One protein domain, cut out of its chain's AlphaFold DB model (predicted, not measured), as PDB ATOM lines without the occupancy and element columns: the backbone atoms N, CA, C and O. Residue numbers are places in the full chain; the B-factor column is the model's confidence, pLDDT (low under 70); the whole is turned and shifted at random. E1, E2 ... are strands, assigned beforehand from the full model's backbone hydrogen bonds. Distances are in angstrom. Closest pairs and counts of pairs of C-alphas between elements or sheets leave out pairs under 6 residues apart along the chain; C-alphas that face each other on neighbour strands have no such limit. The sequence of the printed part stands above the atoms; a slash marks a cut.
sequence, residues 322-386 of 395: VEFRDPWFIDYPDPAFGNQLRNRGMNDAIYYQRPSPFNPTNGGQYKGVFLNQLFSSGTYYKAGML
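This is residues 322 to 386 of the 395 residues of an uncharacterized protein of Ignavibacteriaceae bacterium (UniProt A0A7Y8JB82). What shape is it? It has little regular structure: a small sheet, E4-E1-E5, a hairpin, E2 and E3, apart from it, and a long loop from E4 to E5. What makes it? Five antiparallel strands, E1 to E5 in order, hold 21 of 65 printed residues, with no named helix: all strand. It is only just compact, close to loose, with radius of gyration of the C-alphas 12.6 A and spans 37 by 27 by 23 A.

How does the sheet pair? E1, residues 322 to 325, neighbours E4, 352 to 355, and E5, 382 to 385; N 324 and O 352, and N 323 and O 384, are within hydrogen-bond range at 2.9 A. The hairpin? E2, 330 to 334, and E3, 340 to 343, have N 342 and O 332 at 2.9 A.

Where does E1 begin? It runs 10.1 A from C-alpha 322, (54.047, 123.184, 76.370). Where does E5 end? It ends after 10.3 A at C-alpha 385, (55.542, 127.758, 76.075).

Any cut? The printed part has no cut. Which link is long? E4 to E5 is, with 26 residues; pLDDT is under 70 at residues 362 to 363 and 368 to 378.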
ATOM      1  N   VAL A 322      52.991 122.847  75.411       91.38
ATOM      2  CA  VAL A 322      54.047 123.184  76.370       91.38
ATOM      3  C   VAL A 322      55.384 122.681  75.845       91.38
ATOM      4  O   VAL A 322      55.448 121.683  75.126       91.38
ATOM      5  N   GLU A 323      56.456 123.353  76.233       91.94
ATOM      6  CA  GLU A 323      57.819 122.885  76.012       91.94
ATOM      7  C   GLU A 323      58.391 122.392  77.334       91.94
ATOM      8  O   GLU A 323      58.309 123.080  78.349       91.94
ATOM      9  N   PHE A 324      58.968 121.195  77.350       90.25
ATOM     10  CA  PHE A 324      59.519 120.614  78.568       90.25
ATOM     11  C   PHE A 324      60.921 120.062  78.330       90.25
ATOM     12  O   PHE A 324      61.137 119.271  77.412       90.25
ATOM     13  N   ARG A 325      61.869 120.490  79.165       89.81
ATOM     14  CA  ARG A 325      63.256 120.021  79.188       89.81
ATOM     15  C   ARG A 325      63.504 119.269  80.491       89.81
ATOM     16  O   ARG A 325      63.409 119.851  81.573       89.81
ATOM     17  N   ASP A 326      63.870 118.000  80.351       89.31
ATOM     18  CA  ASP A 326      64.197 117.082  81.442       89.31
ATOM     19  C   ASP A 326      65.607 116.489  81.229       89.31
ATOM     20  O   ASP A 326      65.804 115.732  80.276       89.31
ATOM     21  N   PRO A 327      66.582 116.806  82.104       90.56
ATOM     22  CA  PRO A 327      67.935 116.236  82.085       90.56
ATOM     23  C   PRO A 327      68.034 114.706  82.145       90.56
ATOM     24  O   PRO A 327      69.043 114.136  81.723       90.56
ATOM     25  N   TRP A 328      67.001 114.040  82.655       89.81
ATOM     26  CA  TRP A 328      66.910 112.587  82.801       89.81
ATOM     27  C   TRP A 328      66.046 111.920  81.723       89.81
ATOM     28  O   TRP A 328      65.773 110.720  81.803       89.81
ATOM     29  N   PHE A 329      65.590 112.672  80.720       90.38
ATOM     30  CA  PHE A 329      64.821 112.110  79.615       90.38
ATOM     31  C   PHE A 329      65.698 111.190  78.755       90.38
ATOM     32  O   PHE A 329      66.764 111.603  78.311       90.38
ATOM     33  N   ILE A 330      65.252 109.951  78.530       91.31
ATOM     34  CA  ILE A 330      65.982 108.920  77.779       91.31
ATOM     35  C   ILE A 330      65.633 108.989  76.292       91.31
ATOM     36  O   ILE A 330      64.558 108.553  75.862       91.31
ATOM     37  N   ASP A 331      66.555 109.530  75.505       92.81
ATOM     38  CA  ASP A 331      66.344 109.848  74.090       92.81
ATOM     39  C   ASP A 331      67.616 109.868  73.240       92.81
ATOM     40  O   ASP A 331      67.531 110.040  72.023       92.81
ATOM     41  N   TYR A 332      68.786 109.749  73.862       94.12
ATOM     42  CA  TYR A 332      70.057 109.851  73.174       94.12
ATOM     43  C   TYR A 332      70.601 108.448  72.896       94.12
ATOM     44  O   TYR A 332      70.978 107.768  73.852       94.12
ATOM     45  N   PRO A 333      70.630 107.997  71.628       94.31
ATOM     46  CA  PRO A 333      71.351 106.785  71.264       94.31
ATOM     47  C   PRO A 333      72.841 107.088  71.360       94.31
ATOM     48  O   PRO A 333      73.337 107.912  70.595       94.31
ATOM     49  N   ASP A 334      73.536 106.474  72.316       93.12
ATOM     50  CA  ASP A 334      74.958 106.742  72.525       93.12
ATOM     51  C   ASP A 334      75.830 105.815  71.667       93.12
ATOM     52  O   ASP A 334      75.925 104.621  71.974       93.12
ATOM     53  N   PRO A 335      76.487 106.321  70.604       91.69
ATOM     54  CA  PRO A 335      77.272 105.475  69.713       91.69
ATOM     55  C   PRO A 335      78.478 104.838  70.404       91.69
ATOM     56  O   PRO A 335      78.929 103.789  69.952       91.69
ATOM     57  N   ALA A 336      78.976 105.437  71.492       90.44
ATOM     58  CA  ALA A 336      80.094 104.889  72.256       90.44
ATOM     59  C   ALA A 336      79.712 103.618  73.031       90.44
ATOM     60  O   ALA A 336      80.591 102.843  73.390       90.44
ATOM     61  N   PHE A 337      78.412 103.387  73.256       91.62
ATOM     62  CA  PHE A 337      77.908 102.289  74.084       91.62
ATOM     63  C   PHE A 337      76.807 101.504  73.360       91.62
ATOM     64  O   PHE A 337      75.681 101.350  73.842       91.62
ATOM     65  N   GLY A 338      77.108 101.067  72.133       88.44
ATOM     66  CA  GLY A 338      76.227 100.196  71.348       88.44
ATOM     67  C   GLY A 338      74.910 100.845  70.902       88.44
ATOM     68  O   GLY A 338      73.941 100.136  70.634       88.44
ATOM     69  N   ASN A 339      74.844 102.181  70.830       91.25
ATOM     70  CA  ASN A 339      73.620 102.954  70.576       91.25
ATOM     71  C   ASN A 339      72.496 102.699  71.593       91.25
ATOM     72  O   ASN A 339      71.322 102.948  71.292       91.25
ATOM     73  N   GLN A 340      72.824 102.232  72.801       89.88
ATOM     74  CA  GLN A 340      71.830 102.138  73.860       89.88
ATOM     75  C   GLN A 340      71.323 103.533  74.233       89.88
ATOM     76  O   GLN A 340      72.076 104.511  74.270       89.88
ATOM     77  N   LEU A 341      70.012 103.630  74.460       90.75
ATOM     78  CA  LEU A 341      69.387 104.900  74.795       90.75
ATOM     79  C   LEU A 341      69.724 105.288  76.232       90.75
ATOM     80  O   LEU A 341      69.489 104.522  77.166       90.75
ATOM     81  N   ARG A 342      70.168 106.527  76.401       91.69
ATOM     82  CA  ARG A 342      70.408 107.145  77.703       91.69
ATOM     83  C   ARG A 342      69.908 108.580  77.748       91.69
ATOM     84  O   ARG A 342      69.390 109.105  76.758       91.69
ATOM     85  N   ASN A 343      70.067 109.221  78.901       92.19
ATOM     86  CA  ASN A 343      69.757 110.633  79.042       92.19
ATOM     87  C   ASN A 343      70.916 111.518  78.587       92.19
ATOM     88  O   ASN A 343      72.086 111.137  78.633       92.19
ATOM     89  N   ARG A 344      70.592 112.735  78.152       92.62
ATOM     90  CA  ARG A 344      71.591 113.699  77.668       92.62
ATOM     91  C   ARG A 344      72.416 114.337  78.786       92.62
ATOM     92  O   ARG A 344      73.539 114.746  78.530       92.62
ATOM     93  N   GLY A 345      71.898 114.375  80.012       91.94
ATOM     94  CA  GLY A 345      72.534 115.064  81.135       91.94
ATOM     95  C   GLY A 345      72.082 116.521  81.266       91.94
ATOM     96  O   GLY A 345      71.194 116.986  80.547       91.94
ATOM     97  N   MET A 346      72.680 117.251  82.210       89.94
ATOM     98  CA  MET A 346      72.206 118.582  82.614       89.94
ATOM     99  C   MET A 346      72.314 119.620  81.489       89.94
ATOM    100  O   MET A 346      71.371 120.378  81.238       89.94
ATOM    101  N   ASN A 347      73.441 119.626  80.776       90.38
ATOM    102  CA  ASN A 347      73.766 120.658  79.791       90.38
ATOM    103  C   ASN A 347      73.146 120.386  78.413       90.38
ATOM    104  O   ASN A 347      72.617 121.319  77.802       90.38
ATOM    105  N   ASP A 348      73.097 119.120  77.996       92.81
ATOM    106  CA  ASP A 348      72.718 118.722  76.633       92.81
ATOM    107  C   ASP A 348      71.227 118.385  76.470       92.81
ATOM    108  O   ASP A 348      70.767 118.078  75.368       92.81
ATOM    109  N   ALA A 349      70.445 118.427  77.551       92.38
ATOM    110  CA  ALA A 349      69.004 118.217  77.477       92.38
ATOM    111  C   ALA A 349      68.308 119.286  76.622       92.38
ATOM    112  O   ALA A 349      68.568 120.487  76.745       92.38
ATOM    113  N   ILE A 350      67.370 118.843  75.789       93.25
ATOM    114  CA  ILE A 350      66.645 119.691  74.838       93.25
ATOM    115  C   ILE A 350      65.188 119.894  75.258       93.25
ATOM    116  O   ILE A 350      64.650 119.149  76.080       93.25
ATOM    117  N   TYR A 351      64.551 120.917  74.694       92.56
ATOM    118  CA  TYR A 351      63.119 121.131  74.860       92.56
ATOM    119  C   TYR A 351      62.322 120.206  73.949       92.56
ATOM    120  O   TYR A 351      62.594 120.087  72.756       92.56
ATOM    121  N   TYR A 352      61.293 119.602  74.527       91.31
ATOM    122  CA  TYR A 352      60.324 118.783  73.831       91.31
ATOM    123  C   TYR A 352      58.948 119.432  73.852       91.31
ATOM    124  O   TYR A 352      58.434 119.746  74.924       91.31
ATOM    125  N   GLN A 353      58.321 119.553  72.685       92.31
ATOM    126  CA  GLN A 353      56.928 119.985  72.584       92.31
ATOM    127  C   GLN A 353      55.981 118.855  72.998       92.31
ATOM    128  O   GLN A 353      56.162 117.690  72.614       92.31
ATOM    129  N   ARG A 354      54.988 119.193  73.821       91.31
ATOM    130  CA  ARG A 354      53.970 118.274  74.337       91.31
ATOM    131  C   ARG A 354      52.602 118.958  74.361       91.31
ATOM    132  O   ARG A 354      52.533 120.146  74.675       91.31
ATOM    133  N   PRO A 355      51.512 118.217  74.101       91.12
ATOM    134  CA  PRO A 355      50.171 118.768  74.219       91.12
ATOM    135  C   PRO A 355      49.886 119.165  75.669       91.12
ATOM    136  O   PRO A 355      50.226 118.428  76.592       91.12
ATOM    137  N   SER A 356      49.250 120.317  75.863       90.38
ATOM    138  CA  SER A 356      48.756 120.766  77.164       90.38
ATOM    139  C   SER A 356      47.310 120.291  77.375       90.38
ATOM    140  O   SER A 356      46.488 120.542  76.491       90.38
ATOM    141  N   PRO A 357      46.965 119.672  78.522       90.62
ATOM    142  CA  PRO A 357      47.840 119.353  79.653       90.62
ATOM    143  C   PRO A 357      48.775 118.162  79.376       90.62
ATOM    144  O   PRO A 357      48.357 117.115  78.884       90.62
ATOM    145  N   PHE A 358      50.041 118.306  79.767       90.00
ATOM    146  CA  PHE A 358      51.070 117.277  79.668       90.00
ATOM    147  C   PHE A 358      51.315 116.628  81.034       90.00
ATOM    148  O   PHE A 358      51.630 117.306  82.010       90.00
ATOM    149  N   ASN A 359      51.216 115.299  81.093       87.94
ATOM    150  CA  ASN A 359      51.476 114.516  82.300       87.94
ATOM    151  C   ASN A 359      52.722 113.643  82.082       87.94
ATOM    152  O   ASN A 359      52.595 112.551  81.522       87.94
ATOM    153  N   PRO A 360      53.927 114.096  82.471       82.50
ATOM    154  CA  PRO A 360      55.112 113.251  82.418       82.50
ATOM    155  C   PRO A 360      54.945 112.091  83.403       82.50
ATOM    156  O   PRO A 360      54.974 112.262  84.621       82.50
ATOM    157  N   THR A 361      54.722 110.889  82.877       74.25
ATOM    158  CA  THR A 361      54.555 109.695  83.705       74.25
ATOM    159  C   THR A 361      55.901 109.111  84.093       74.25
ATOM    160  O   THR A 361      56.822 109.026  83.288       74.25
ATOM    161  N   ASN A 362      55.977 108.596  85.319       64.75
ATOM    162  CA  ASN A 362      57.183 107.964  85.840       64.75
ATOM    163  C   ASN A 362      57.566 106.642  85.137       64.75
ATOM    164  O   ASN A 362      58.682 106.164  85.339       64.75
ATOM    165  N   GLY A 363      56.679 106.075  84.312       60.72
ATOM    166  CA  GLY A 363      56.975 104.997  83.365       60.72
ATOM    167  C   GLY A 363      57.172 105.551  81.948       60.72
ATOM    168  O   GLY A 363      56.447 106.451  81.535       60.72
ATOM    169  N   GLY A 364      58.152 105.023  81.209       74.00
ATOM    170  CA  GLY A 364      58.532 105.499  79.869       74.00
ATOM    171  C   GLY A 364      59.913 106.161  79.834       74.00
ATOM    172  O   GLY A 364      60.798 105.753  80.584       74.00
ATOM    173  N   GLN A 365      60.093 107.154  78.959       82.44
ATOM    174  CA  GLN A 365      61.362 107.871  78.732       82.44
ATOM    175  C   GLN A 365      61.688 108.920  79.810       82.44
ATOM    176  O   GLN A 365      62.838 109.316  79.951       82.44
ATOM    177  N   TYR A 366      60.698 109.347  80.598       81.25
ATOM    178  CA  TYR A 366      60.878 110.264  81.729       81.25
ATOM    179  C   TYR A 366      61.383 109.493  82.953       81.25
ATOM    180  O   TYR A 366      60.621 109.076  83.836       81.25
ATOM    181  N   LYS A 367      62.692 109.234  82.973       72.00
ATOM    182  CA  LYS A 367      63.351 108.493  84.057       72.00
ATOM    183  C   LYS A 367      63.787 109.380  85.220       72.00
ATOM    184  O   LYS A 367      64.220 108.847  86.231       72.00
ATOM    185  N   GLY A 368      63.601 110.694  85.114       61.72
ATOM    186  CA  GLY A 368      63.965 111.650  86.152       61.72
ATOM    187  C   GLY A 368      63.103 111.630  87.402       61.72
ATOM    188  O   GLY A 368      62.014 111.046  87.461       61.72
ATOM    189  N   VAL A 369      63.625 112.328  88.404       62.72
ATOM    190  CA  VAL A 369      63.016 112.553  89.708       62.72
ATOM    191  C   VAL A 369      62.380 113.945  89.711       62.72
ATOM    192  O   VAL A 369      63.085 114.938  89.831       62.72
ATOM    193  N   PHE A 370      61.053 114.064  89.611       69.31
ATOM    194  CA  PHE A 370      60.385 115.357  89.832       69.31
ATOM    195  C   PHE A 370      60.546 115.789  91.294       69.31
ATOM    196  O   PHE A 370      59.665 115.547  92.101       69.31
ATOM    197  N   LEU A 371      61.671 116.418  91.638       63.66
ATOM    198  CA  LEU A 371      62.172 116.632  93.005       63.66
ATOM    199  C   LEU A 371      61.363 117.623  93.876       63.66
ATOM    200  O   LEU A 371      61.889 118.107  94.874       63.66
ATOM    201  N   ASN A 372      60.121 117.969  93.510       67.25
ATOM    202  CA  ASN A 372      59.288 118.964  94.208       67.25
ATOM    203  C   ASN A 372      60.081 120.230  94.618       67.25
ATOM    204  O   ASN A 372      60.052 120.674  95.766       67.25
ATOM    205  N   GLN A 373      60.881 120.753  93.685       64.50
ATOM    206  CA  GLN A 373      61.889 121.772  93.977       64.50
ATOM    207  C   GLN A 373      61.269 123.160  94.141       64.50
ATOM    208  O   GLN A 373      60.331 123.522  93.429       64.50
ATOM    209  N   LEU A 374      61.848 123.969  95.030       61.81
ATOM    210  CA  LEU A 374      61.506 125.384  95.145       61.81
ATOM    211  C   LEU A 374      62.116 126.171  93.977       61.81
ATOM    212  O   LEU A 374      63.251 125.933  93.571       61.81
ATOM    213  N   PHE A 375      61.387 127.167  93.473       59.06
ATOM    214  CA  PHE A 375      61.823 128.002  92.345       59.06
ATOM    215  C   PHE A 375      63.162 128.728  92.597       59.06
ATOM    216  O   PHE A 375      63.897 129.035  91.664       59.06
ATOM    217  N   SER A 376      63.512 128.983  93.861       57.31
ATOM    218  CA  SER A 376      64.694 129.754  94.261       57.31
ATOM    219  C   SER A 376      66.011 128.970  94.290       57.31
ATOM    220  O   SER A 376      67.058 129.591  94.439       57.31
ATOM    221  N   SER A 377      65.997 127.636  94.185       57.19
ATOM    222  CA  SER A 377      67.202 126.802  94.373       57.19
ATOM    223  C   SER A 377      67.897 126.377  93.076       57.19
ATOM    224  O   SER A 377      68.770 125.517  93.112       57.19
ATOM    225  N   GLY A 378      67.520 126.962  91.935       61.66
ATOM    226  CA  GLY A 378      67.924 126.468  90.621       61.66
ATOM    227  C   GLY A 378      67.137 125.204  90.275       61.66
ATOM    228  O   GLY A 378      67.277 124.164  90.912       61.66
ATOM    229  N   THR A 379      66.253 125.301  89.287       70.31
ATOM    230  CA  THR A 379      65.429 124.171  88.856       70.31
ATOM    231  C   THR A 379      66.181 123.360  87.802       70.31
ATOM    232  O   THR A 379      66.653 123.916  86.809       70.31
ATOM    233  N   TYR A 380      66.281 122.040  87.984       80.94
ATOM    234  CA  TYR A 380      66.893 121.164  86.969       80.94
ATOM    235  C   TYR A 380      66.007 121.030  85.727       80.94
ATOM    236  O   TYR A 380      66.481 120.922  84.596       80.94
ATOM    237  N   TYR A 381      64.698 121.086  85.950       81.94
ATOM    238  CA  TYR A 381      63.678 121.077  84.917       81.94
ATOM    239  C   TYR A 381      63.418 122.483  84.397       81.94
ATOM    240  O   TYR A 381      63.466 123.460  85.154       81.94
ATOM    241  N   LYS A 382      63.071 122.577  83.113       85.25
ATOM    242  CA  LYS A 382      62.566 123.820  82.525       85.25
ATOM    243  C   LYS A 382      61.271 123.541  81.781       85.25
ATOM    244  O   LYS A 382      61.208 122.635  80.951       85.25
ATOM    245  N   ALA A 383      60.249 124.326  82.095       85.06
ATOM    246  CA  ALA A 383      59.017 124.392  81.331       85.06
ATOM    247  C   ALA A 383      58.997 125.716  80.563       85.06
ATOM    248  O   ALA A 383      59.417 126.749  81.083       85.06
ATOM    249  N   GLY A 384      58.532 125.661  79.328       83.50
ATOM    250  CA  GLY A 384      58.341 126.799  78.448       83.50
ATOM    251  C   GLY A 384      57.002 126.696  77.733       83.50
ATOM    252  O   GLY A 384      56.263 125.715  77.867       83.50
ATOM    253  N   MET A 385      56.702 127.720  76.952       82.94
ATOM    254  CA  MET A 385      55.542 127.758  76.075       82.94
ATOM    255  C   MET A 385      55.962 128.355  74.738       82.94
ATOM    256  O   MET A 385      56.870 129.182  74.682       82.94
ATOM    257  N   LEU A 386      55.262 127.967  73.674       81.88
ATOM    258  CA  LEU A 386      55.420 128.618  72.379       81.88
ATOM    259  C   LEU A 386      55.036 130.097  72.484       81.88
ATOM    260  O   LEU A 386      54.047 130.423  73.147       81.88
TER     261      LEU A 386